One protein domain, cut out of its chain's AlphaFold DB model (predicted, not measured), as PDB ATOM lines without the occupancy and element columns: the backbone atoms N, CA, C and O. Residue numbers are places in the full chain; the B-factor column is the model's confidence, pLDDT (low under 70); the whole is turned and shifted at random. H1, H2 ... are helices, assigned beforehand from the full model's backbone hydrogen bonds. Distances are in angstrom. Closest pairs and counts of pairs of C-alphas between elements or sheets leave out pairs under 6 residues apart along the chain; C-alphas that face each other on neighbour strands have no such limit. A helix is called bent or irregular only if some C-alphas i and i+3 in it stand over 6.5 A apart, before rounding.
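What this domain is: This is residues 326 to 451 and 467 to 538 of the 587 residues of the protein "Inositol 1,4,5-trisphosphate receptor" of Schistosoma rodhaini (UniProt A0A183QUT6). Six helices make a body of two layers, H2, H8 and H10 in one and H1, H4 and H9 in the other, with the helices of the two layers running opposite ways at tilts of 30 to 39 degrees where they pair; long H8 is in the middle, and H3 crosses one end of H1, H2 and H8. Short H5 packs on H8, H11 packs on H9, and the loose stretch with H6 and H7 loops round outside the body until H7 reaches H1. The printed part has 198 residues with eleven named helices, H1 to H11 in order, and no named strand: the class is all helix, with 139 residues in helices. The whole is compact, with a radius of gyration of the C-alphas of 16.5 A, and rounded, spanning 45 by 41 by 33 A.

Where its parts are: The longest helix, H1, covers residues 326 to 350 and measures 36.4 A, from C-alpha 326 at (54.094, 61.884, 93.994) to C-alpha 350 at (39.977, 74.360, 62.854). H2, residues 355 to 373, measures 27.1 A, and H3, residues 387 to 402, 23.5 A. H4 is residues 405 to 413, H5 is 416 to 419, H6 is 429 to 435 and H7 is 447 to 450. H8, residues 470 to 492, measures 33.3 A and ends with C-alpha 492 at (37.332, 72.807, 94.959). H9, residues 496 to 511, measures 23.6 A; it is irregular, with C-alphas 504 and 507 7.9 A apart, and has a kink of 63 degrees near residue 505. H10 is residues 519 to 527, and H11, residues 531 to 537, ends with C-alpha 537 at (31.384, 87.882, 94.786).

How they stand to each other: H1 and H2 form a helical hairpin and touch through residues 336 to 343 of H1, at a shallow tilt of 30 degrees, opposite ways; their closest C-alphas, of Ser 336 and Ile 364, are 6.8 A apart. H1 touches H4 with residues 333 to 344 alone, the C-alphas of Phe 337 and Ile 405 being closest at 5.6 A. H8 is the hub, touching six helices. It touches H2 at a shallow tilt of 22 degrees, the same way, closest at the C-alphas of Val 369 and Ile 487, 5.6 A. It touches H10 at a shallow tilt of 11 degrees, the same way, closest at Thr 489 and Thr 522, whose C-alphas are 5.2 A apart. H4 and H8 touch at a shallow tilt of 34 degrees, only just short of steep, opposite ways, with the C-alphas of Ile 409 and Cys 484 closest at 6.1 A. H8 and H9 touch only at the corner, while H9 and H10 form a helical hairpin at a steep tilt of 39 degrees, with the C-alphas of Met 509 and Ala 519 closest at 5.7 A. H4 and H9 are near each other. H3 touches H8 with residues 397 to 400 alone, closest at the C-alphas of Gln 397 and Ser 491, 5.1 A. H1 and H7 only just touch, with 3 pairs of C-alphas within 8 A. H6 is near H8. Every O i to N i+4 pair is within hydrogen-bond range in H1, H2, H4, H8, H10 and H11; the counts are 10 of 12 in H3, 7 of 12 in H9 and 0 of 3 in H6, which has 1 of 4 O i to N i+3 pairs within range, while H5 and H7 are too short for an O i to N i+4 pair.

The domain as a whole: The two C-alphas farthest apart, of Asp 444 and Glu 535, are 47.7 A apart. Residues 452 to 466 are not printed, and C-alphas 451 and 467 are 19.3 A apart across the cut. The links from H2 to H3 and from H6 to H7 are long. The mean pLDDT of the printed part is 72.8; 56 residues are under 70, among them 374 to 392 and 423 to 451.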
ATOM      1  N   VAL A 326      54.204  60.419  94.112       86.56
ATOM      2  CA  VAL A 326      54.094  61.884  93.994       86.56
ATOM      3  C   VAL A 326      54.701  62.369  92.676       86.56
ATOM      4  O   VAL A 326      54.156  63.269  92.045       86.56
ATOM      5  N   VAL A 327      55.813  61.760  92.255       88.62
ATOM      6  CA  VAL A 327      56.461  62.051  90.967       88.62
ATOM      7  C   VAL A 327      55.562  61.621  89.806       88.62
ATOM      8  O   VAL A 327      55.329  62.409  88.899       88.62
ATOM      9  N   ARG A 328      54.960  60.429  89.881       88.62
ATOM     10  CA  ARG A 328      53.986  59.960  88.881       88.62
ATOM     11  C   ARG A 328      52.749  60.849  88.784       88.62
ATOM     12  O   ARG A 328      52.317  61.159  87.678       88.62
ATOM     13  N   ASP A 329      52.203  61.282  89.919       89.56
ATOM     14  CA  ASP A 329      51.059  62.199  89.959       89.56
ATOM     15  C   ASP A 329      51.411  63.557  89.310       89.56
ATOM     16  O   ASP A 329      50.581  64.163  88.628       89.56
ATOM     17  N   LEU A 330      52.653  64.022  89.487       89.25
ATOM     18  CA  LEU A 330      53.182  65.230  88.852       89.25
ATOM     19  C   LEU A 330      53.360  65.065  87.336       89.25
ATOM     20  O   LEU A 330      52.909  65.927  86.580       89.25
ATOM     21  N   ASP A 331      53.993  63.977  86.894       88.75
ATOM     22  CA  ASP A 331      54.165  63.665  85.471       88.75
ATOM     23  C   ASP A 331      52.801  63.580  84.772       88.75
ATOM     24  O   ASP A 331      52.589  64.224  83.746       88.75
ATOM     25  N   PHE A 332      51.834  62.881  85.379       90.06
ATOM     26  CA  PHE A 332      50.469  62.784  84.865       90.06
ATOM     27  C   PHE A 332      49.805  64.158  84.706       90.06
ATOM     28  O   PHE A 332      49.181  64.426  83.678       90.06
ATOM     29  N   ALA A 333      49.956  65.050  85.691       91.19
ATOM     30  CA  ALA A 333      49.435  66.411  85.601       91.19
ATOM     31  C   ALA A 333      50.112  67.212  84.469       91.19
ATOM     32  O   ALA A 333      49.426  67.883  83.694       91.19
ATOM     33  N   SER A 334      51.439  67.115  84.338       90.00
ATOM     34  CA  SER A 334      52.202  67.792  83.279       90.00
ATOM     35  C   SER A 334      51.789  67.316  81.884       90.00
ATOM     36  O   SER A 334      51.524  68.128  80.997       90.00
ATOM     37  N   ASP A 335      51.672  66.004  81.696       89.75
ATOM     38  CA  ASP A 335      51.325  65.416  80.404       89.75
ATOM     39  C   ASP A 335      49.854  65.660  80.047       89.75
ATOM     40  O   ASP A 335      49.547  65.991  78.900       89.75
ATOM     41  N   SER A 336      48.952  65.631  81.036       91.88
ATOM     42  CA  SER A 336      47.550  66.031  80.851       91.88
ATOM     43  C   SER A 336      47.437  67.488  80.405       91.88
ATOM     44  O   SER A 336      46.675  67.796  79.492       91.88
ATOM     45  N   PHE A 337      48.215  68.397  81.004       92.12
ATOM     46  CA  PHE A 337      48.236  69.801  80.593       92.12
ATOM     47  C   PHE A 337      48.699  69.970  79.139       92.12
ATOM     48  O   PHE A 337      48.055  70.697  78.379       92.12
ATOM     49  N   LYS A 338      49.777  69.286  78.731       90.38
ATOM     50  CA  LYS A 338      50.280  69.329  77.347       90.38
ATOM     51  C   LYS A 338      49.239  68.802  76.359       90.38
ATOM     52  O   LYS A 338      48.960  69.465  75.365       90.38
ATOM     53  N   ALA A 339      48.620  67.661  76.666       90.06
ATOM     54  CA  ALA A 339      47.611  67.044  75.810       90.06
ATOM     55  C   ALA A 339      46.350  67.918  75.671       90.06
ATOM     56  O   ALA A 339      45.873  68.136  74.559       90.06
ATOM     57  N   LEU A 340      45.847  68.489  76.774       92.19
ATOM     58  CA  LEU A 340      44.719  69.429  76.732       92.19
ATOM     59  C   LEU A 340      45.060  70.701  75.951       92.19
ATOM     60  O   LEU A 340      44.223  71.201  75.207       92.19
ATOM     61  N   THR A 341      46.284  71.215  76.098       90.44
ATOM     62  CA  THR A 341      46.739  72.398  75.359       90.44
ATOM     63  C   THR A 341      46.792  72.118  73.858       90.44
ATOM     64  O   THR A 341      46.288  72.925  73.086       90.44
ATOM     65  N   ALA A 342      47.315  70.959  73.443       89.19
ATOM     66  CA  ALA A 342      47.323  70.547  72.040       89.19
ATOM     67  C   ALA A 342      45.899  70.469  71.459       89.19
ATOM     68  O   ALA A 342      45.629  71.046  70.409       89.19
ATOM     69  N   ILE A 343      44.962  69.840  72.180       88.00
ATOM     70  CA  ILE A 343      43.553  69.743  71.754       88.00
ATOM     71  C   ILE A 343      42.888  71.119  71.667       88.00
ATOM     72  O   ILE A 343      42.148  71.385  70.721       88.00
ATOM     73  N   LEU A 344      43.164  72.013  72.616       88.31
ATOM     74  CA  LEU A 344      42.651  73.381  72.589       88.31
ATOM     75  C   LEU A 344      43.197  74.195  71.412       88.31
ATOM     76  O   LEU A 344      42.439  74.959  70.820       88.31
ATOM     77  N   CYS A 345      44.473  74.031  71.055       87.44
ATOM     78  CA  CYS A 345      45.031  74.657  69.857       87.44
ATOM     79  C   CYS A 345      44.304  74.165  68.599       87.44
ATOM     80  O   CYS A 345      43.788  74.985  67.846       87.44
ATOM     81  N   MET A 346      44.134  72.847  68.442       85.38
ATOM     82  CA  MET A 346      43.404  72.273  67.303       85.38
ATOM     83  C   MET A 346      41.951  72.770  67.223       85.38
ATOM     84  O   MET A 346      41.460  73.083  66.138       85.38
ATOM     85  N   LEU A 347      41.271  72.894  68.369       86.00
ATOM     86  CA  LEU A 347      39.917  73.448  68.443       86.00
ATOM     87  C   LEU A 347      39.868  74.914  67.990       86.00
ATOM     88  O   LEU A 347      38.928  75.304  67.299       86.00
ATOM     89  N   ASN A 348      40.855  75.722  68.380       85.12
ATOM     90  CA  ASN A 348      40.920  77.135  68.013       85.12
ATOM     91  C   ASN A 348      41.264  77.338  66.531       85.12
ATOM     92  O   ASN A 348      40.721  78.256  65.917       85.12
ATOM     93  N   ASP A 349      42.114  76.481  65.965       82.12
ATOM     94  CA  ASP A 349      42.594  76.603  64.585       82.12
ATOM     95  C   ASP A 349      41.552  76.126  63.562       82.12
ATOM     96  O   ASP A 349      41.290  76.806  62.568       82.12
ATOM     97  N   HIS A 350      40.922  74.970  63.801       75.56
ATOM     98  CA  HIS A 350      39.977  74.360  62.854       75.56
ATOM     99  C   HIS A 350      38.510  74.643  63.177       75.56
ATOM    100  O   HIS A 350      37.627  74.386  62.358       75.56
ATOM    101  N   GLY A 351      38.220  75.127  64.384       77.69
ATOM    102  CA  GLY A 351      36.862  75.372  64.849       77.69
ATOM    103  C   GLY A 351      36.042  74.109  65.122       77.69
ATOM    104  O   GLY A 351      34.964  74.250  65.676       77.69
ATOM    105  N   LYS A 352      36.507  72.897  64.786       80.38
ATOM    106  CA  LYS A 352      35.864  71.603  65.086       80.38
ATOM    107  C   LYS A 352      36.910  70.536  65.410       80.38
ATOM    108  O   LYS A 352      38.037  70.614  64.933       80.38
ATOM    109  N   LEU A 353      36.512  69.529  66.190       83.44
ATOM    110  CA  LEU A 353      37.348  68.369  66.517       83.44
ATOM    111  C   LEU A 353      36.963  67.162  65.657       83.44
ATOM    112  O   LEU A 353      35.780  66.929  65.400       83.44
ATOM    113  N   THR A 354      37.955  66.367  65.259       81.75
ATOM    114  CA  THR A 354      37.714  65.053  64.642       81.75
ATOM    115  C   THR A 354      37.194  64.053  65.676       81.75
ATOM    116  O   THR A 354      37.343  64.250  66.886       81.75
ATOM    117  N   GLU A 355      36.613  62.940  65.223       76.38
ATOM    118  CA  GLU A 355      36.138  61.886  66.126       76.38
ATOM    119  C   GLU A 355      37.255  61.359  67.048       76.38
ATOM    120  O   GLU A 355      37.058  61.206  68.256       76.38
ATOM    121  N   THR A 356      38.460  61.152  66.516       78.31
ATOM    122  CA  THR A 356      39.626  60.677  67.281       78.31
ATOM    123  C   THR A 356      40.087  61.690  68.329       78.31
ATOM    124  O   THR A 356      40.389  61.321  69.469       78.31
ATOM    125  N   GLN A 357      40.113  62.978  67.971       83.25
ATOM    126  CA  GLN A 357      40.464  64.059  68.896       83.25
ATOM    127  C   GLN A 357      39.419  64.187  70.010       83.25
ATOM    128  O   GLN A 357      39.780  64.305  71.182       83.25
ATOM    129  N   MET A 358      38.130  64.080  69.671       83.94
ATOM    130  CA  MET A 358      37.033  64.097  70.638       83.94
ATOM    131  C   MET A 358      37.116  62.918  71.619       83.94
ATOM    132  O   MET A 358      37.037  63.107  72.834       83.94
ATOM    133  N   ARG A 359      37.346  61.699  71.116       80.06
ATOM    134  CA  ARG A 359      37.551  60.506  71.956       80.06
ATOM    135  C   ARG A 359      38.740  60.679  72.901       80.06
ATOM    136  O   ARG A 359      38.645  60.338  74.079       80.06
ATOM    137  N   SER A 360      39.831  61.263  72.409       82.88
ATOM    138  CA  SER A 360      41.026  61.539  73.214       82.88
ATOM    139  C   SER A 360      40.765  62.580  74.303       82.88
ATOM    140  O   SER A 360      41.192  62.390  75.442       82.88
ATOM    141  N   LEU A 361      40.010  63.640  73.995       87.88
ATOM    142  CA  LEU A 361      39.592  64.645  74.973       87.88
ATOM    143  C   LEU A 361      38.761  64.017  76.100       87.88
ATOM    144  O   LEU A 361      39.069  64.206  77.276       87.88
ATOM    145  N   ILE A 362      37.740  63.234  75.743       83.88
ATOM    146  CA  ILE A 362      36.888  62.530  76.710       83.88
ATOM    147  C   ILE A 362      37.723  61.582  77.577       83.88
ATOM    148  O   ILE A 362      37.534  61.537  78.795       83.88
ATOM    149  N   PHE A 363      38.674  60.859  76.980       84.94
ATOM    150  CA  PHE A 363      39.568  59.965  77.710       84.94
ATOM    151  C   PHE A 363      40.429  60.719  78.733       84.94
ATOM    152  O   PHE A 363      40.408  60.367  79.910       84.94
ATOM    153  N   ILE A 364      41.114  61.793  78.327       89.81
ATOM    154  CA  ILE A 364      41.963  62.589  79.232       89.81
ATOM    155  C   ILE A 364      41.137  63.164  80.389       89.81
ATOM    156  O   ILE A 364      41.548  63.090  81.547       89.81
ATOM    157  N   LEU A 365      39.950  63.708  80.104       88.56
ATOM    158  CA  LEU A 365      39.064  64.248  81.137       88.56
ATOM    159  C   LEU A 365      38.563  63.155  82.096       88.56
ATOM    160  O   LEU A 365      38.475  63.386  83.301       88.56
ATOM    161  N   SER A 366      38.282  61.955  81.590       84.38
ATOM    162  CA  SER A 366      37.894  60.807  82.417       84.38
ATOM    163  C   SER A 366      39.037  60.361  83.333       84.38
ATOM    164  O   SER A 366      38.826  60.163  84.531       84.38
ATOM    165  N   GLU A 367      40.263  60.290  82.808       86.31
ATOM    166  CA  GLU A 367      41.460  59.985  83.596       86.31
ATOM    167  C   GLU A 367      41.729  61.064  84.660       86.31
ATOM    168  O   GLU A 367      42.108  60.733  85.779       86.31
ATOM    169  N   LEU A 368      41.456  62.347  84.386       89.88
ATOM    170  CA  LEU A 368      41.559  63.422  85.387       89.88
ATOM    171  C   LEU A 368      40.538  63.274  86.529       89.88
ATOM    172  O   LEU A 368      40.867  63.546  87.688       89.88
ATOM    173  N   VAL A 369      39.312  62.824  86.237       85.00
ATOM    174  CA  VAL A 369      38.313  62.505  87.276       85.00
ATOM    175  C   VAL A 369      38.792  61.331  88.133       85.00
ATOM    176  O   VAL A 369      38.749  61.395  89.362       85.00
ATOM    177  N   MET A 370      39.290  60.276  87.489       81.94
ATOM    178  CA  MET A 370      39.846  59.090  88.145       81.94
ATOM    179  C   MET A 370      41.057  59.414  89.026       81.94
ATOM    180  O   MET A 370      41.155  58.943  90.164       81.94
ATOM    181  N   PHE A 371      41.936  60.278  88.525       86.12
ATOM    182  CA  PHE A 371      43.093  60.794  89.235       86.12
ATOM    183  C   PHE A 371      42.684  61.525  90.514       86.12
ATOM    184  O   PHE A 371      43.221  61.241  91.584       86.12
ATOM    185  N   LEU A 372      41.690  62.414  90.455       84.06
ATOM    186  CA  LEU A 372      41.185  63.083  91.657       84.06
ATOM    187  C   LEU A 372      40.527  62.105  92.642       84.06
ATOM    188  O   LEU A 372      40.689  62.272  93.845       84.06
ATOM    189  N   ASN A 373      39.864  61.052  92.160       75.69
ATOM    190  CA  ASN A 373      39.177  60.076  93.015       75.69
ATOM    191  C   ASN A 373      40.086  59.020  93.672       75.69
ATOM    192  O   ASN A 373      39.585  58.226  94.463       75.69
ATOM    193  N   GLY A 374      41.395  58.978  93.391       68.25
ATOM    194  CA  GLY A 374      42.275  57.998  94.047       68.25
ATOM    195  C   GLY A 374      42.580  56.732  93.242       68.25
ATOM    196  O   GLY A 374      42.994  55.750  93.843       68.25
ATOM    197  N   ASN A 375      42.378  56.717  91.917       56.75
ATOM    198  CA  ASN A 375      42.501  55.522  91.056       56.75
ATOM    199  C   ASN A 375      41.553  54.361  91.414       56.75
ATOM    200  O   ASN A 375      41.637  53.285  90.820       56.75
ATOM    201  N   THR A 376      40.594  54.553  92.321       42.78
ATOM    202  CA  THR A 376      39.490  53.608  92.467       42.78
ATOM    203  C   THR A 376      38.613  53.729  91.227       42.78
ATOM    204  O   THR A 376      37.922  54.737  91.064       42.78
ATOM    205  N   ARG A 377      38.656  52.726  90.335       36.47
ATOM    206  CA  ARG A 377      37.680  52.562  89.241       36.47
ATOM    207  C   ARG A 377      36.341  52.212  89.863       36.47
ATOM    208  O   ARG A 377      35.905  51.069  89.826       36.47
ATOM    209  N   LEU A 378      35.728  53.187  90.510       34.81
ATOM    210  CA  LEU A 378      34.402  53.050  91.059       34.81
ATOM    211  C   LEU A 378      33.487  53.839  90.140       34.81
ATOM    212  O   LEU A 378      33.618  55.051  89.969       34.81
ATOM    213  N   THR A 379      32.628  53.061  89.485       33.19
ATOM    214  CA  THR A 379      31.307  53.424  88.978       33.19
ATOM    215  C   THR A 379      30.794  54.719  89.594       33.19
ATOM    216  O   THR A 379      30.927  54.899  90.800       33.19
ATOM    217  N   PHE A 380      30.195  55.564  88.755       34.81
ATOM    218  CA  PHE A 380      29.640  56.914  88.954       34.81
ATOM    219  C   PHE A 380      28.984  57.303  90.316       34.81
ATOM    220  O   PHE A 380      28.584  58.456  90.463       34.81
ATOM    221  N   GLU A 381      28.906  56.430  91.322       33.06
ATOM    222  CA  GLU A 381      28.065  56.534  92.519       33.06
ATOM    223  C   GLU A 381      28.773  56.529  93.894       33.06
ATOM    224  O   GLU A 381      28.104  56.804  94.887       33.06
ATOM    225  N   SER A 382      30.082  56.278  94.048       34.31
ATOM    226  CA  SER A 382      30.660  56.249  95.413       34.31
ATOM    227  C   SER A 382      31.027  57.647  95.938       34.31
ATOM    228  O   SER A 382      31.975  58.274  95.465       34.31
ATOM    229  N   THR A 383      30.294  58.124  96.945       34.78
ATOM    230  CA  THR A 383      30.363  59.481  97.521       34.78
ATOM    231  C   THR A 383      31.322  59.662  98.704       34.78
ATOM    232  O   THR A 383      31.439  60.781  99.190       34.78
ATOM    233  N   ASN A 384      32.041  58.629  99.161       38.34
ATOM    234  CA  ASN A 384      32.805  58.709 100.416       38.34
ATOM    235  C   ASN A 384      34.308  58.410 100.245       38.34
ATOM    236  O   ASN A 384      34.688  57.241 100.153       38.34
ATOM    237  N   PRO A 385      35.187  59.430 100.257       43.19
ATOM    238  CA  PRO A 385      36.623  59.228 100.409       43.19
ATOM    239  C   PRO A 385      36.976  58.947 101.884       43.19
ATOM    240  O   PRO A 385      36.647  59.718 102.776       43.19
ATOM    241  N   THR A 386      37.668  57.839 102.162       43.31
ATOM    242  CA  THR A 386      38.297  57.554 103.468       43.31
ATOM    243  C   THR A 386      39.399  58.573 103.808       43.31
ATOM    244  O   THR A 386      40.019  59.127 102.911       43.31
ATOM    245  N   ILE A 387      39.725  58.768 105.093       41.59
ATOM    246  CA  ILE A 387      40.655  59.804 105.612       41.59
ATOM    247  C   ILE A 387      42.040  59.837 104.911       41.59
ATOM    248  O   ILE A 387      42.618  60.906 104.723       41.59
ATOM    249  N   GLN A 388      42.584  58.696 104.459       41.56
ATOM    250  CA  GLN A 388      43.834  58.660 103.671       41.56
ATOM    251  C   GLN A 388      43.678  59.213 102.238       41.56
ATOM    252  O   GLN A 388      44.629  59.782 101.699       41.56
ATOM    253  N   ASN A 389      42.480  59.119 101.648       53.69
ATOM    254  CA  ASN A 389      42.169  59.712 100.344       53.69
ATOM    255  C   ASN A 389      42.092  61.240 100.421       53.69
ATOM    256  O   ASN A 389      42.393  61.891  99.430       53.69
ATOM    257  N   GLU A 390      41.763  61.838 101.572       55.00
ATOM    258  CA  GLU A 390      41.660  63.300 101.696       55.00
ATOM    259  C   GLU A 390      43.015  64.014 101.551       55.00
ATOM    260  O   GLU A 390      43.106  65.068 100.914       55.00
ATOM    261  N   ILE A 391      44.088  63.438 102.106       52.94
ATOM    262  CA  ILE A 391      45.440  64.015 102.014       52.94
ATOM    263  C   ILE A 391      45.964  63.906 100.576       52.94
ATOM    264  O   ILE A 391      46.455  64.895 100.028       52.94
ATOM    265  N   GLY A 392      45.806  62.734  99.945       61.34
ATOM    266  CA  GLY A 392      46.164  62.528  98.538       61.34
ATOM    267  C   GLY A 392      45.355  63.425  97.599       61.34
ATOM    268  O   GLY A 392      45.915  64.056  96.704       61.34
ATOM    269  N   LEU A 393      44.053  63.571  97.860       75.81
ATOM    270  CA  LEU A 393      43.174  64.473  97.123       75.81
ATOM    271  C   LEU A 393      43.680  65.918  97.200       75.81
ATOM    272  O   LEU A 393      43.779  66.572  96.167       75.81
ATOM    273  N   ARG A 394      44.073  66.413  98.380       82.38
ATOM    274  CA  ARG A 394      44.557  67.796  98.534       82.38
ATOM    275  C   ARG A 394      45.821  68.085  97.720       82.38
ATOM    276  O   ARG A 394      45.924  69.156  97.111       82.38
ATOM    277  N   ASP A 395      46.776  67.158  97.699       82.50
ATOM    278  CA  ASP A 395      48.001  67.308  96.908       82.50
ATOM    279  C   ASP A 395      47.701  67.240  95.400       82.50
ATOM    280  O   ASP A 395      48.202  68.067  94.635       82.50
ATOM    281  N   ARG A 396      46.787  66.367  94.964       87.56
ATOM    282  CA  ARG A 396      46.334  66.296  93.562       87.56
ATOM    283  C   ARG A 396      45.567  67.542  93.120       87.56
ATOM    284  O   ARG A 396      45.871  68.115  92.077       87.56
ATOM    285  N   GLN A 397      44.645  68.040  93.942       90.06
ATOM    286  CA  GLN A 397      43.948  69.313  93.716       90.06
ATOM    287  C   GLN A 397      44.933  70.485  93.589       90.06
ATOM    288  O   GLN A 397      44.714  71.416  92.809       90.06
ATOM    289  N   LYS A 398      46.023  70.456  94.367       88.88
ATOM    290  CA  LYS A 398      47.098  71.445  94.283       88.88
ATOM    291  C   LYS A 398      47.848  71.335  92.953       88.88
ATOM    292  O   LYS A 398      48.075  72.373  92.337       88.88
ATOM    293  N   LEU A 399      48.175  70.121  92.500       89.88
ATOM    294  CA  LEU A 399      48.829  69.888  91.207       89.88
ATOM    295  C   LEU A 399      47.999  70.440  90.043       89.88
ATOM    296  O   LEU A 399      48.556  71.152  89.211       89.88
ATOM    297  N   LEU A 400      46.682  70.198  90.025       91.44
ATOM    298  CA  LEU A 400      45.783  70.707  88.978       91.44
ATOM    299  C   LEU A 400      45.796  72.238  88.870       91.44
ATOM    300  O   LEU A 400      45.729  72.777  87.764       91.44
ATOM    301  N   ARG A 401      45.881  72.945  90.006       90.12
ATOM    302  CA  ARG A 401      45.995  74.411  90.018       90.12
ATOM    303  C   ARG A 401      47.385  74.866  89.578       90.12
ATOM    304  O   ARG A 401      47.485  75.728  88.718       90.12
ATOM    305  N   GLU A 402      48.444  74.318  90.174       86.12
ATOM    306  CA  GLU A 402      49.825  74.771  89.930       86.12
ATOM    307  C   GLU A 402      50.308  74.484  88.500       86.12
ATOM    308  O   GLU A 402      51.131  75.234  87.989       86.12
ATOM    309  N   HIS A 403      49.754  73.463  87.840       88.75
ATOM    310  CA  HIS A 403      50.039  73.129  86.437       88.75
ATOM    311  C   HIS A 403      48.999  73.696  85.465       88.75
ATOM    312  O   HIS A 403      48.922  73.255  84.325       88.75
ATOM    313  N   ASN A 404      48.171  74.652  85.901       90.50
ATOM    314  CA  ASN A 404      47.193  75.347  85.060       90.50
ATOM    315  C   ASN A 404      46.148  74.445  84.368       90.50
ATOM    316  O   ASN A 404      45.484  74.883  83.429       90.50
ATOM    317  N   ILE A 405      45.922  73.218  84.846       94.19
ATOM    318  CA  ILE A 405      44.906  72.307  84.288       94.19
ATOM    319  C   ILE A 405      43.506  72.894  84.485       94.19
ATOM    320  O   ILE A 405      42.705  72.895  83.555       94.19
ATOM    321  N   ILE A 406      43.222  73.464  85.663       93.75
ATOM    322  CA  ILE A 406      41.930  74.119  85.943       93.75
ATOM    323  C   ILE A 406      41.676  75.257  84.943       93.75
ATOM    324  O   ILE A 406      40.571  75.388  84.422       93.75
ATOM    325  N   ALA A 407      42.705  76.049  84.630       93.19
ATOM    326  CA  ALA A 407      42.599  77.126  83.650       93.19
ATOM    327  C   ALA A 407      42.299  76.592  82.239       93.19
ATOM    328  O   ALA A 407      41.460  77.163  81.546       93.19
ATOM    329  N   GLN A 408      42.924  75.483  81.825       93.31
ATOM    330  CA  GLN A 408      42.618  74.847  80.536       93.31
ATOM    331  C   GLN A 408      41.193  74.283  80.497       93.31
ATOM    332  O   GLN A 408      40.491  74.479  79.511       93.31
ATOM    333  N   ILE A 409      40.717  73.663  81.581       94.25
ATOM    334  CA  ILE A 409      39.329  73.180  81.682       94.25
ATOM    335  C   ILE A 409      38.338  74.337  81.528       94.25
ATOM    336  O   ILE A 409      37.359  74.216  80.797       94.25
ATOM    337  N   ILE A 410      38.608  75.481  82.158       93.00
ATOM    338  CA  ILE A 410      37.770  76.676  82.011       93.00
ATOM    339  C   ILE A 410      37.796  77.194  80.568       93.00
ATOM    340  O   ILE A 410      36.755  77.588  80.053       93.00
ATOM    341  N   LYS A 411      38.943  77.149  79.878       92.00
ATOM    342  CA  LYS A 411      39.018  77.500  78.450       92.00
ATOM    343  C   LYS A 411      38.197  76.554  77.570       92.00
ATOM    344  O   LYS A 411      37.534  77.031  76.658       92.00
ATOM    345  N   ILE A 412      38.187  75.250  77.867       90.75
ATOM    346  CA  ILE A 412      37.314  74.273  77.188       90.75
ATOM    347  C   ILE A 412      35.842  74.623  77.438       90.75
ATOM    348  O   ILE A 412      35.052  74.646  76.498       90.75
ATOM    349  N   LEU A 413      35.481  74.946  78.687       89.94
ATOM    350  CA  LEU A 413      34.131  75.379  79.060       89.94
ATOM    351  C   LEU A 413      33.711  76.676  78.363       89.94
ATOM    352  O   LEU A 413      32.559  76.800  77.978       89.94
ATOM    353  N   ASN A 414      34.637  77.609  78.149       89.62
ATOM    354  CA  ASN A 414      34.392  78.858  77.430       89.62
ATOM    355  C   ASN A 414      34.426  78.704  75.893       89.62
ATOM    356  O   ASN A 414      34.434  79.697  75.164       89.62
ATOM    357  N   SER A 415      34.511  77.479  75.371       87.12
ATOM    358  CA  SER A 415      34.503  77.260  73.926       87.12
ATOM    359  C   SER A 415      33.117  77.528  73.332       87.12
ATOM    360  O   SER A 415      32.084  77.224  73.933       87.12
ATOM    361  N   LYS A 416      33.093  78.036  72.091       81.00
ATOM    362  CA  LYS A 416      31.846  78.303  71.347       81.00
ATOM    363  C   LYS A 416      30.964  77.058  71.192       81.00
ATOM    364  O   LYS A 416      29.754  77.174  71.048       81.00
ATOM    365  N   MET A 417      31.562  75.868  71.229       82.38
ATOM    366  CA  MET A 417      30.829  74.608  71.113       82.38
ATOM    367  C   MET A 417      29.954  74.324  72.324       82.38
ATOM    368  O   MET A 417      28.856  73.803  72.162       82.38
ATOM    369  N   ILE A 418      30.396  74.716  73.520       81.75
ATOM    370  CA  ILE A 418      29.605  74.539  74.737       81.75
ATOM    371  C   ILE A 418      28.514  75.603  74.826       81.75
ATOM    372  O   ILE A 418      27.377  75.259  75.133       81.75
ATOM    373  N   SER A 419      28.800  76.859  74.467       78.88
ATOM    374  CA  SER A 419      27.774  77.914  74.456       78.88
ATOM    375  C   SER A 419      26.658  77.672  73.434       78.88
ATOM    376  O   SER A 419      25.542  78.139  73.634       78.88
ATOM    377  N   ASN A 420      26.952  76.953  72.345       79.75
ATOM    378  CA  ASN A 420      25.998  76.659  71.273       79.75
ATOM    379  C   ASN A 420      25.185  75.371  71.505       79.75
ATOM    380  O   ASN A 420      24.413  74.979  70.629       79.75
ATOM    381  N   LEU A 421      25.347  74.695  72.651       77.88
ATOM    382  CA  LEU A 421      24.543  73.518  72.978       77.88
ATOM    383  C   LEU A 421      23.049  73.887  73.081       77.88
ATOM    384  O   LEU A 421      22.707  74.958  73.587       77.88
ATOM    385  N   PRO A 422      22.132  73.011  72.633       70.81
ATOM    386  CA  PRO A 422      20.704  73.276  72.744       70.81
ATOM    387  C   PRO A 422      20.276  73.308  74.218       70.81
ATOM    388  O   PRO A 422      20.614  72.402  74.986       70.81
ATOM    389  N   LYS A 423      19.489  74.321  74.609       65.88
ATOM    390  CA  LYS A 423      18.822  74.350  75.921       65.88
ATOM    391  C   LYS A 423      17.868  73.149  76.006       65.88
ATOM    392  O   LYS A 423      16.975  73.011  75.171       65.88
ATOM    393  N   GLN A 424      18.063  72.271  76.986       59.19
ATOM    394  CA  GLN A 424      17.225  71.092  77.233       59.19
ATOM    395  C   GLN A 424      16.649  71.159  78.649       59.19
ATOM    396  O   GLN A 424      17.341  71.555  79.588       59.19
ATOM    397  N   SER A 425      15.392  70.740  78.818       44.94
ATOM    398  CA  SER A 425      14.803  70.567  80.145       44.94
ATOM    399  C   SER A 425      15.528  69.447  80.903       44.94
ATOM    400  O   SER A 425      15.855  68.386  80.364       44.94
ATOM    401  N   THR A 426      15.801  69.706  82.179       43.53
ATOM    402  CA  THR A 426      16.603  68.914  83.131       43.53
ATOM    403  C   THR A 426      16.179  67.445  83.279       43.53
ATOM    404  O   THR A 426      16.969  66.630  83.758       43.53
ATOM    405  N   SER A 427      14.982  67.064  82.826       39.38
ATOM    406  CA  SER A 427      14.406  65.724  83.009       39.38
ATOM    407  C   SER A 427      14.908  64.653  82.026       39.38
ATOM    408  O   SER A 427      14.773  63.463  82.308       39.38
ATOM    409  N   ILE A 428      15.526  65.030  80.900       40.66
ATOM    410  CA  ILE A 428      15.926  64.082  79.835       40.66
ATOM    411  C   ILE A 428      17.383  63.586  80.001       40.66
ATOM    412  O   ILE A 428      17.753  62.512  79.518       40.66
ATOM    413  N   VAL A 429      18.207  64.320  80.754       42.47
ATOM    414  CA  VAL A 429      19.671  64.138  80.833       42.47
ATOM    415  C   VAL A 429      20.079  62.856  81.571       42.47
ATOM    416  O   VAL A 429      21.016  62.175  81.152       42.47
ATOM    417  N   ASN A 430      19.350  62.464  82.621       37.53
ATOM    418  CA  ASN A 430      19.710  61.284  83.420       37.53
ATOM    419  C   ASN A 430      19.447  59.952  82.697       37.53
ATOM    420  O   ASN A 430      20.139  58.975  82.965       37.53
ATOM    421  N   ASN A 431      18.510  59.907  81.743       36.31
ATOM    422  CA  ASN A 431      18.150  58.662  81.051       36.31
ATOM    423  C   ASN A 431      18.966  58.409  79.770       36.31
ATOM    424  O   ASN A 431      19.115  57.256  79.365       36.31
ATOM    425  N   HIS A 432      19.535  59.446  79.139       39.59
ATOM    426  CA  HIS A 432      20.330  59.277  77.914       39.59
ATOM    427  C   HIS A 432      21.809  58.953  78.155       39.59
ATOM    428  O   HIS A 432      22.390  58.244  77.335       39.59
ATOM    429  N   LEU A 433      22.396  59.366  79.288       40.16
ATOM    430  CA  LEU A 433      23.746  58.929  79.677       40.16
ATOM    431  C   LEU A 433      23.814  57.415  79.940       40.16
ATOM    432  O   LEU A 433      24.836  56.797  79.677       40.16
ATOM    433  N   ILE A 434      22.729  56.800  80.415       39.38
ATOM    434  CA  ILE A 434      22.703  55.367  80.754       39.38
ATOM    435  C   ILE A 434      22.609  54.483  79.492       39.38
ATOM    436  O   ILE A 434      23.068  53.345  79.505       39.38
ATOM    437  N   ASN A 435      22.079  55.014  78.381       32.94
ATOM    438  CA  ASN A 435      21.734  54.232  77.185       32.94
ATOM    439  C   ASN A 435      22.590  54.514  75.936       32.94
ATOM    440  O   ASN A 435      22.347  53.920  74.885       32.94
ATOM    441  N   SER A 436      23.590  55.394  76.001       37.16
ATOM    442  CA  SER A 436      24.498  55.619  74.872       37.16
ATOM    443  C   SER A 436      25.724  54.704  74.943       37.16
ATOM    444  O   SER A 436      26.564  54.857  75.830       37.16
ATOM    445  N   ASN A 437      25.897  53.839  73.937       37.66
ATOM    446  CA  ASN A 437      27.108  53.034  73.695       37.66
ATOM    447  C   ASN A 437      28.415  53.858  73.568       37.66
ATOM    448  O   ASN A 437      29.482  53.276  73.421       37.66
ATOM    449  N   ILE A 438      28.358  55.191  73.662       40.62
ATOM    450  CA  ILE A 438      29.512  56.101  73.756       40.62
ATOM    451  C   ILE A 438      30.294  55.891  75.069       40.62
ATOM    452  O   ILE A 438      31.499  56.124  75.113       40.62
ATOM    453  N   LEU A 439      29.639  55.388  76.122       37.84
ATOM    454  CA  LEU A 439      30.283  54.992  77.383       37.84
ATOM    455  C   LEU A 439      30.835  53.555  77.371       37.84
ATOM    456  O   LEU A 439      31.539  53.172  78.307       37.84
ATOM    457  N   ILE A 440      30.560  52.753  76.329       37.12
ATOM    458  CA  ILE A 440      31.152  51.414  76.186       37.12
ATOM    459  C   ILE A 440      32.553  51.574  75.602       37.12
ATOM    460  O   ILE A 440      32.788  51.604  74.397       37.12
ATOM    461  N   TRP A 441      33.491  51.715  76.525       40.16
ATOM    462  CA  TRP A 441      34.902  51.934  76.282       40.16
ATOM    463  C   TRP A 441      35.584  50.701  75.663       40.16
ATOM    464  O   TRP A 441      35.533  49.599  76.215       40.16
ATOM    465  N   LYS A 442      36.306  50.907  74.555       31.86
ATOM    466  CA  LYS A 442      37.505  50.137  74.194       31.86
ATOM    467  C   LYS A 442      38.669  51.127  74.058       31.86
ATOM    468  O   LYS A 442      38.484  52.172  73.437       31.86
ATOM    469  N   PRO A 443      39.837  50.847  74.658       33.41
ATOM    470  CA  PRO A 443      40.983  51.745  74.608       33.41
ATOM    471  C   PRO A 443      41.629  51.695  73.219       33.41
ATOM    472  O   PRO A 443      42.541  50.906  72.997       33.41
ATOM    473  N   ASP A 444      41.185  52.539  72.291       31.88
ATOM    474  CA  ASP A 444      41.973  52.868  71.100       31.88
ATOM    475  C   ASP A 444      42.761  54.148  71.392       31.88
ATOM    476  O   ASP A 444      42.259  55.269  71.315       31.88
ATOM    477  N   ILE A 445      44.004  53.961  71.842       40.25
ATOM    478  CA  ILE A 445      44.924  55.051  72.166       40.25
ATOM    479  C   ILE A 445      45.611  55.499  70.875       40.25
ATOM    480  O   ILE A 445      46.679  55.007  70.520       40.25
ATOM    481  N   SER A 446      45.026  56.501  70.229       38.78
ATOM    482  CA  SER A 446      45.686  57.323  69.205       38.78
ATOM    483  C   SER A 446      46.157  58.658  69.803       38.78
ATOM    484  O   SER A 446      46.064  59.701  69.173       38.78
ATOM    485  N   LEU A 447      46.652  58.665  71.052       34.72
ATOM    486  CA  LEU A 447      47.195  59.883  71.688       34.72
ATOM    487  C   LEU A 447      48.508  60.354  71.036       34.72
ATOM    488  O   LEU A 447      48.840  61.535  71.095       34.72
ATOM    489  N   LEU A 448      49.248  59.441  70.396       35.66
ATOM    490  CA  LEU A 448      50.521  59.735  69.732       35.66
ATOM    491  C   LEU A 448      50.360  60.557  68.445       35.66
ATOM    492  O   LEU A 448      51.251  61.342  68.139       35.66
ATOM    493  N   SER A 449      49.245  60.443  67.713       38.91
ATOM    494  CA  SER A 449      49.025  61.269  66.513       38.91
ATOM    495  C   SER A 449      48.766  62.738  66.866       38.91
ATOM    496  O   SER A 449      49.210  63.630  66.155       38.91
ATOM    497  N   ILE A 450      48.138  62.995  68.017       37.38
ATOM    498  CA  ILE A 450      47.752  64.341  68.470       37.38
ATOM    499  C   ILE A 450      48.961  65.195  68.886       37.38
ATOM    500  O   ILE A 450      48.958  66.408  68.701       37.38
ATOM    501  N   LEU A 451      50.012  64.584  69.439       30.52
ATOM    502  CA  LEU A 451      51.215  65.310  69.871       30.52
ATOM    503  C   LEU A 451      52.128  65.724  68.702       30.52
ATOM    504  O   LEU A 451      53.000  66.568  68.895       30.52
ATOM    505  N   TYR A 467      34.423  63.286  60.894       74.19
ATOM    506  CA  TYR A 467      33.712  64.103  61.865       74.19
ATOM    507  C   TYR A 467      32.476  63.357  62.359       74.19
ATOM    508  O   TYR A 467      31.885  62.557  61.633       74.19
ATOM    509  N   LEU A 468      32.093  63.641  63.601       70.50
ATOM    510  CA  LEU A 468      30.853  63.136  64.173       70.50
ATOM    511  C   LEU A 468      29.652  63.731  63.428       70.50
ATOM    512  O   LEU A 468      29.700  64.869  62.956       70.50
ATOM    513  N   ASP A 469      28.563  62.967  63.351       72.12
ATOM    514  CA  ASP A 469      27.275  63.541  62.970       72.12
ATOM    515  C   ASP A 469      26.802  64.558  64.027       72.12
ATOM    516  O   ASP A 469      27.257  64.563  65.172       72.12
ATOM    517  N   GLU A 470      25.875  65.434  63.644       72.38
ATOM    518  CA  GLU A 470      25.427  66.553  64.485       72.38
ATOM    519  C   GLU A 470      24.865  66.090  65.844       72.38
ATOM    520  O   GLU A 470      25.113  66.705  66.882       72.38
ATOM    521  N   LYS A 471      24.163  64.952  65.870       71.00
ATOM    522  CA  LYS A 471      23.575  64.393  67.095       71.00
ATOM    523  C   LYS A 471      24.645  63.851  68.050       71.00
ATOM    524  O   LYS A 471      24.560  64.074  69.259       71.00
ATOM    525  N   ASN A 472      25.634  63.136  67.525       70.75
ATOM    526  CA  ASN A 472      26.736  62.584  68.302       70.75
ATOM    527  C   ASN A 472      27.726  63.676  68.725       70.75
ATOM    528  O   ASN A 472      28.292  63.575  69.811       70.75
ATOM    529  N   GLU A 473      27.890  64.742  67.934       75.19
ATOM    530  CA  GLU A 473      28.675  65.927  68.299       75.19
ATOM    531  C   GLU A 473      28.077  66.619  69.538       75.19
ATOM    532  O   GLU A 473      28.799  66.868  70.506       75.19
ATOM    533  N   ILE A 474      26.754  66.832  69.575       74.56
ATOM    534  CA  ILE A 474      26.052  67.398  70.745       74.56
ATOM    535  C   ILE A 474      26.262  66.523  71.989       74.56
ATOM    536  O   ILE A 474      26.648  67.024  73.047       74.56
ATOM    537  N   LEU A 475      26.052  65.208  71.871       73.62
ATOM    538  CA  LEU A 475      26.198  64.277  72.994       73.62
ATOM    539  C   LEU A 475      27.651  64.183  73.494       73.62
ATOM    540  O   LEU A 475      27.900  64.098  74.704       73.62
ATOM    541  N   ALA A 476      28.625  64.242  72.585       76.50
ATOM    542  CA  ALA A 476      30.040  64.269  72.933       76.50
ATOM    543  C   ALA A 476      30.396  65.538  73.722       76.50
ATOM    544  O   ALA A 476      31.004  65.445  74.789       76.50
ATOM    545  N   TRP A 477      29.949  66.714  73.273       84.75
ATOM    546  CA  TRP A 477      30.189  67.975  73.983       84.75
ATOM    547  C   TRP A 477      29.449  68.072  75.322       84.75
ATOM    548  O   TRP A 477      30.014  68.597  76.284       84.75
ATOM    549  N   GLN A 478      28.251  67.492  75.447       78.44
ATOM    550  CA  GLN A 478      27.584  67.330  76.746       78.44
ATOM    551  C   GLN A 478      28.413  66.453  77.696       78.44
ATOM    552  O   GLN A 478      28.585  66.783  78.872       78.44
ATOM    553  N   THR A 479      28.986  65.360  77.187       78.56
ATOM    554  CA  THR A 479      29.869  64.476  77.963       78.56
ATOM    555  C   THR A 479      31.128  65.214  78.421       78.56
ATOM    556  O   THR A 479      31.470  65.170  79.605       78.56
ATOM    557  N   VAL A 480      31.776  65.958  77.519       86.69
ATOM    558  CA  VAL A 480      32.932  66.814  77.829       86.69
ATOM    559  C   VAL A 480      32.580  67.833  78.914       86.69
ATOM    560  O   VAL A 480      33.281  67.911  79.924       86.69
ATOM    561  N   GLY A 481      31.472  68.566  78.766       81.94
ATOM    562  CA  GLY A 481      31.015  69.542  79.758       81.94
ATOM    563  C   GLY A 481      30.766  68.915  81.133       81.94
ATOM    564  O   GLY A 481      31.192  69.459  82.154       81.94
ATOM    565  N   ASN A 482      30.153  67.729  81.171       80.12
ATOM    566  CA  ASN A 482      29.911  66.982  82.406       80.12
ATOM    567  C   ASN A 482      31.200  66.539  83.104       80.12
ATOM    568  O   ASN A 482      31.313  66.684  84.324       80.12
ATOM    569  N   LEU A 483      32.180  66.038  82.350       83.56
ATOM    570  CA  LEU A 483      33.489  65.676  82.897       83.56
ATOM    571  C   LEU A 483      34.234  66.913  83.409       83.56
ATOM    572  O   LEU A 483      34.731  66.897  84.534       83.56
ATOM    573  N   CYS A 484      34.242  68.011  82.646       91.06
ATOM    574  CA  CYS A 484      34.839  69.281  83.058       91.06
ATOM    575  C   CYS A 484      34.262  69.773  84.395       91.06
ATOM    576  O   CYS A 484      35.016  70.001  85.342       91.06
ATOM    577  N   TYR A 485      32.936  69.862  84.523       84.62
ATOM    578  CA  TYR A 485      32.290  70.285  85.771       84.62
ATOM    579  C   TYR A 485      32.513  69.315  86.932       84.62
ATOM    580  O   TYR A 485      32.671  69.744  88.081       84.62
ATOM    581  N   ARG A 486      32.608  68.008  86.655       84.12
ATOM    582  CA  ARG A 486      32.978  67.021  87.673       84.12
ATOM    583  C   ARG A 486      34.394  67.262  88.197       84.12
ATOM    584  O   ARG A 486      34.578  67.262  89.414       84.12
ATOM    585  N   ILE A 487      35.363  67.516  87.316       88.06
ATOM    586  CA  ILE A 487      36.740  67.857  87.706       88.06
ATOM    587  C   ILE A 487      36.749  69.144  88.534       88.06
ATOM    588  O   ILE A 487      37.366  69.171  89.598       88.06
ATOM    589  N   LEU A 488      36.032  70.189  88.101       89.75
ATOM    590  CA  LEU A 488      35.950  71.453  88.841       89.75
ATOM    591  C   LEU A 488      35.371  71.251  90.245       89.75
ATOM    592  O   LEU A 488      35.979  71.698  91.218       89.75
ATOM    593  N   THR A 489      34.270  70.503  90.366       85.19
ATOM    594  CA  THR A 489      33.635  70.177  91.653       85.19
ATOM    595  C   THR A 489      34.587  69.439  92.595       85.19
ATOM    596  O   THR A 489      34.708  69.800  93.766       85.19
ATOM    597  N   LEU A 490      35.304  68.434  92.091       86.00
ATOM    598  CA  LEU A 490      36.289  67.694  92.882       86.00
ATOM    599  C   LEU A 490      37.505  68.562  93.236       86.00
ATOM    600  O   LEU A 490      38.052  68.439  94.330       86.00
ATOM    601  N   SER A 491      37.911  69.477  92.350       89.25
ATOM    602  CA  SER A 491      39.075  70.343  92.555       89.25
ATOM    603  C   SER A 491      38.893  71.351  93.698       89.25
ATOM    604  O   SER A 491      39.872  71.729  94.344       89.25
ATOM    605  N   GLN A 492      37.656  71.786  93.956       86.56
ATOM    606  CA  GLN A 492      37.332  72.807  94.959       86.56
ATOM    607  C   GLN A 492      36.953  72.247  96.331       86.56
ATOM    608  O   GLN A 492      36.917  72.996  97.312       86.56
ATOM    609  N   HIS A 493      36.649  70.952  96.413       84.94
ATOM    610  CA  HIS A 493      36.154  70.322  97.631       84.94
ATOM    611  C   HIS A 493      37.154  70.484  98.788       84.94
ATOM    612  O   HIS A 493      38.288  70.014  98.708       84.94
ATOM    613  N   GLY A 494      36.753  71.200  99.845       81.19
ATOM    614  CA  GLY A 494      37.601  71.472 101.010       81.19
ATOM    615  C   GLY A 494      38.857  72.317 100.728       81.19
ATOM    616  O   GLY A 494      39.766  72.343 101.564       81.19
ATOM    617  N   TYR A 495      38.942  73.001  99.573       84.62
ATOM    618  CA  TYR A 495      40.134  73.750  99.160       84.62
ATOM    619  C   TYR A 495      39.830  75.202  98.775       84.62
ATOM    620  O   TYR A 495      39.662  75.562  97.610       84.62
ATOM    621  N   ARG A 496      39.919  76.079  99.778       84.56
ATOM    622  CA  ARG A 496      39.650  77.519  99.676       84.56
ATOM    623  C   ARG A 496      40.325  78.248  98.510       84.56
ATOM    624  O   ARG A 496      39.675  79.009  97.810       84.56
ATOM    625  N   LYS A 497      41.618  78.007  98.265       86.94
ATOM    626  CA  LYS A 497      42.343  78.669  97.161       86.94
ATOM    627  C   LYS A 497      41.747  78.341  95.789       86.94
ATOM    628  O   LYS A 497      41.735  79.194  94.912       86.94
ATOM    629  N   ASN A 498      41.276  77.106  95.603       90.50
ATOM    630  CA  ASN A 498      40.629  76.701  94.358       90.50
ATOM    631  C   ASN A 498      39.220  77.302  94.273       90.50
ATOM    632  O   ASN A 498      38.852  77.794  93.215       90.50
ATOM    633  N   GLN A 499      38.480  77.356  95.385       88.50
ATOM    634  CA  GLN A 499      37.170  78.020  95.444       88.50
ATOM    635  C   GLN A 499      37.263  79.513  95.068       88.50
ATOM    636  O   GLN A 499      36.504  79.983  94.230       88.50
ATOM    637  N   GLU A 500      38.236  80.250  95.617       87.56
ATOM    638  CA  GLU A 500      38.470  81.669  95.291       87.56
ATOM    639  C   GLU A 500      38.847  81.890  93.817       87.56
ATOM    640  O   GLU A 500      38.446  82.893  93.223       87.56
ATOM    641  N   TYR A 501      39.593  80.956  93.218       89.44
ATOM    642  CA  TYR A 501      39.931  80.989  91.796       89.44
ATOM    643  C   TYR A 501      38.703  80.718  90.912       89.44
ATOM    644  O   TYR A 501      38.423  81.487  89.998       89.44
ATOM    645  N   LEU A 502      37.925  79.670  91.212       89.00
ATOM    646  CA  LEU A 502      36.723  79.314  90.445       89.00
ATOM    647  C   LEU A 502      35.602  80.346  90.570       89.00
ATOM    648  O   LEU A 502      34.868  80.555  89.607       89.00
ATOM    649  N   ALA A 503      35.495  81.029  91.713       85.50
ATOM    650  CA  ALA A 503      34.491  82.067  91.932       85.50
ATOM    651  C   ALA A 503      34.593  83.238  90.938       85.50
ATOM    652  O   ALA A 503      33.608  83.932  90.714       85.50
ATOM    653  N   GLN A 504      35.751  83.441  90.302       87.62
ATOM    654  CA  GLN A 504      35.932  84.448  89.247       87.62
ATOM    655  C   GLN A 504      35.146  84.120  87.968       87.62
ATOM    656  O   GLN A 504      34.925  84.997  87.141       87.62
ATOM    657  N   TYR A 505      34.711  82.867  87.812       88.44
ATOM    658  CA  TYR A 505      34.035  82.353  86.624       88.44
ATOM    659  C   TYR A 505      32.564  81.995  86.888       88.44
ATOM    660  O   TYR A 505      31.964  81.279  86.091       88.44
ATOM    661  N   LEU A 506      31.963  82.490  87.980       83.75
ATOM    662  CA  LEU A 506      30.553  82.234  88.313       83.75
ATOM    663  C   LEU A 506      29.605  82.612  87.168       83.75
ATOM    664  O   LEU A 506      28.747  81.808  86.812       83.75
ATOM    665  N   ASN A 507      29.822  83.765  86.530       82.38
ATOM    666  CA  ASN A 507      28.989  84.234  85.415       82.38
ATOM    667  C   ASN A 507      29.035  83.270  84.221       82.38
ATOM    668  O   ASN A 507      28.005  82.968  83.627       82.38
ATOM    669  N   LEU A 508      30.214  82.715  83.916       86.88
ATOM    670  CA  LEU A 508      30.360  81.679  82.889       86.88
ATOM    671  C   LEU A 508      29.629  80.387  83.285       86.88
ATOM    672  O   LEU A 508      29.035  79.726  82.446       86.88
ATOM    673  N   MET A 509      29.656  79.998  84.562       84.75
ATOM    674  CA  MET A 509      28.934  78.800  85.003       84.75
ATOM    675  C   MET A 509      27.412  78.991  84.953       84.75
ATOM    676  O   MET A 509      26.690  78.035  84.677       84.75
ATOM    677  N   GLN A 510      26.920  80.210  85.191       80.50
ATOM    678  CA  GLN A 510      25.496  80.541  85.112       80.50
ATOM    679  C   GLN A 510      24.947  80.417  83.685       80.50
ATOM    680  O   GLN A 510      23.861  79.869  83.509       80.50
ATOM    681  N   THR A 511      25.702  80.834  82.660       82.56
ATOM    682  CA  THR A 511      25.266  80.702  81.252       82.56
ATOM    683  C   THR A 511      25.135  79.247  80.797       82.56
ATOM    684  O   THR A 511      24.441  78.951  79.829       82.56
ATOM    685  N   HIS A 512      25.786  78.329  81.510       82.44
ATOM    686  CA  HIS A 512      25.778  76.898  81.235       82.44
ATOM    687  C   HIS A 512      24.610  76.144  81.896       82.44
ATOM    688  O   HIS A 512      24.438  74.942  81.665       82.44
ATOM    689  N   ILE A 513      23.798  76.822  82.715       76.56
ATOM    690  CA  ILE A 513      22.598  76.237  83.324       76.56
ATOM    691  C   ILE A 513      21.550  75.977  82.231       76.56
ATOM    692  O   ILE A 513      21.234  76.849  81.429       76.56
ATOM    693  N   GLY A 514      21.007  74.756  82.195       67.31
ATOM    694  CA  GLY A 514      20.005  74.343  81.201       67.31
ATOM    695  C   GLY A 514      20.572  73.754  79.901       67.31
ATOM    696  O   GLY A 514      19.800  73.353  79.038       67.31
ATOM    697  N   LEU A 515      21.898  73.629  79.756       72.00
ATOM    698  CA  LEU A 515      22.537  73.000  78.579       72.00
ATOM    699  C   LEU A 515      22.684  71.465  78.692       72.00
ATOM    700  O   LEU A 515      23.387  70.833  77.906       72.00
ATOM    701  N   GLY A 516      22.072  70.851  79.710       65.75
ATOM    702  CA  GLY A 516      22.236  69.423  80.007       65.75
ATOM    703  C   GLY A 516      23.605  69.046  80.593       65.75
ATOM    704  O   GLY A 516      24.022  67.891  80.509       65.75
ATOM    705  N   ILE A 517      24.306  70.017  81.191       77.06
ATOM    706  CA  ILE A 517      25.617  69.843  81.834       77.06
ATOM    707  C   ILE A 517      25.585  70.207  83.328       77.06
ATOM    708  O   ILE A 517      24.782  71.032  83.762       77.06
ATOM    709  N   ARG A 518      26.474  69.609  84.134       72.81
ATOM    710  CA  ARG A 518      26.516  69.697  85.619       72.81
ATOM    711  C   ARG A 518      26.998  71.044  86.207       72.81
ATOM    712  O   ARG A 518      27.681  71.084  87.235       72.81
ATOM    713  N   ALA A 519      26.630  72.163  85.587       77.62
ATOM    714  CA  ALA A 519      26.998  73.504  86.047       77.62
ATOM    715  C   ALA A 519      26.364  73.854  87.408       77.62
ATOM    716  O   ALA A 519      27.053  74.313  88.320       77.62
ATOM    717  N   SER A 520      25.069  73.563  87.579       73.12
ATOM    718  CA  SER A 520      24.299  73.892  88.789       73.12
ATOM    719  C   SER A 520      24.842  73.213  90.050       73.12
ATOM    720  O   SER A 520      24.954  73.844  91.103       73.12
ATOM    721  N   GLU A 521      25.244  71.946  89.946       72.69
ATOM    722  CA  GLU A 521      25.867  71.200  91.045       72.69
ATOM    723  C   GLU A 521      27.198  71.824  91.476       72.69
ATOM    724  O   GLU A 521      27.467  71.942  92.670       72.69
ATOM    725  N   THR A 522      28.008  72.267  90.510       79.12
ATOM    726  CA  THR A 522      29.315  72.885  90.776       79.12
ATOM    727  C   THR A 522      29.157  74.231  91.481       79.12
ATOM    728  O   THR A 522      29.867  74.489  92.454       79.12
ATOM    729  N   ILE A 523      28.203  75.059  91.033       81.25
ATOM    730  CA  ILE A 523      27.860  76.338  91.678       81.25
ATOM    731  C   ILE A 523      27.352  76.083  93.097       81.25
ATOM    732  O   ILE A 523      27.834  76.699  94.042       81.25
ATOM    733  N   THR A 524      26.433  75.133  93.269       77.50
ATOM    734  CA  THR A 524      25.897  74.792  94.593       77.50
ATOM    735  C   THR A 524      27.019  74.352  95.531       77.50
ATOM    736  O   THR A 524      27.119  74.858  96.643       77.50
ATOM    737  N   ALA A 525      27.920  73.476  95.072       77.00
ATOM    738  CA  ALA A 525      29.076  73.034  95.850       77.00
ATOM    739  C   ALA A 525      30.080  74.166  96.149       77.00
ATOM    740  O   ALA A 525      30.731  74.138  97.193       77.00
ATOM    741  N   LEU A 526      30.207  75.156  95.259       80.31
ATOM    742  CA  LEU A 526      31.068  76.326  95.448       80.31
ATOM    743  C   LEU A 526      30.478  77.315  96.460       80.31
ATOM    744  O   LEU A 526      31.227  77.928  97.216       80.31
ATOM    745  N   LEU A 527      29.159  77.489  96.481       76.81
ATOM    746  CA  LEU A 527      28.486  78.436  97.374       76.81
ATOM    747  C   LEU A 527      28.150  77.822  98.740       76.81
ATOM    748  O   LEU A 527      28.052  78.542  99.734       76.81
ATOM    749  N   HIS A 528      28.027  76.496  98.822       73.38
ATOM    750  CA  HIS A 528      27.707  75.801 100.063       73.38
ATOM    751  C   HIS A 528      28.749  76.085 101.157       73.38
ATOM    752  O   HIS A 528      29.938  75.814 100.991       73.38
ATOM    753  N   ASN A 529      28.294  76.624 102.294       62.78
ATOM    754  CA  ASN A 529      29.111  76.957 103.468       62.78
ATOM    755  C   ASN A 529      30.301  77.909 103.209       62.78
ATOM    756  O   ASN A 529      31.218  77.986 104.026       62.78
ATOM    757  N   ASN A 530      30.270  78.698 102.128       72.06
ATOM    758  CA  ASN A 530      31.341  79.629 101.760       72.06
ATOM    759  C   ASN A 530      30.922  81.102 101.914       72.06
ATOM    760  O   ASN A 530      30.912  81.880 100.958       72.06
ATOM    761  N   ARG A 531      30.627  81.509 103.157       70.25
ATOM    762  CA  ARG A 531      30.135  82.858 103.508       70.25
ATOM    763  C   ARG A 531      30.978  84.004 102.930       70.25
ATOM    764  O   ARG A 531      30.433  84.940 102.366       70.25
ATOM    765  N   GLN A 532      32.304  83.915 103.021       70.50
ATOM    766  CA  GLN A 532      33.194  84.984 102.545       70.50
ATOM    767  C   GLN A 532      33.231  85.115 101.017       70.50
ATOM    768  O   GLN A 532      33.558  86.186 100.511       70.50
ATOM    769  N   LEU A 533      32.938  84.039 100.278       69.94
ATOM    770  CA  LEU A 533      32.806  84.110  98.821       69.94
ATOM    771  C   LEU A 533      31.473  84.746  98.443       69.94
ATOM    772  O   LEU A 533      31.457  85.618  97.582       69.94
ATOM    773  N   LEU A 534      30.396  84.371  99.139       68.62
ATOM    774  CA  LEU A 534      29.069  84.959  98.961       68.62
ATOM    775  C   LEU A 534      29.088  86.474  99.209       68.62
ATOM    776  O   LEU A 534      28.647  87.230  98.356       68.62
ATOM    777  N   GLU A 535      29.706  86.928 100.302       68.44
ATOM    778  CA  GLU A 535      29.812  88.359 100.637       68.44
ATOM    779  C   GLU A 535      30.690  89.166  99.661       68.44
ATOM    780  O   GLU A 535      30.473  90.360  99.489       68.44
ATOM    781  N   LYS A 536      31.702  88.549  99.030       71.75
ATOM    782  CA  LYS A 536      32.648  89.258  98.143       71.75
ATOM    783  C   LYS A 536      32.294  89.215  96.660       71.75
ATOM    784  O   LYS A 536      32.827  90.025  95.903       71.75
ATOM    785  N   ARG A 537      31.543  88.206  96.216       68.88
ATOM    786  CA  ARG A 537      31.384  87.882  94.786       68.88
ATOM    787  C   ARG A 537      29.936  87.765  94.326       68.88
ATOM    788  O   ARG A 537      29.738  87.727  93.123       68.88
ATOM    789  N   VAL A 538      28.956  87.681  95.226       66.75
ATOM    790  CA  VAL A 538      27.541  87.724  94.833       66.75
ATOM    791  C   VAL A 538      27.043  89.152  94.998       66.75
ATOM    792  O   VAL A 538      26.799  89.598  96.117       66.75
TER     793      VAL A 538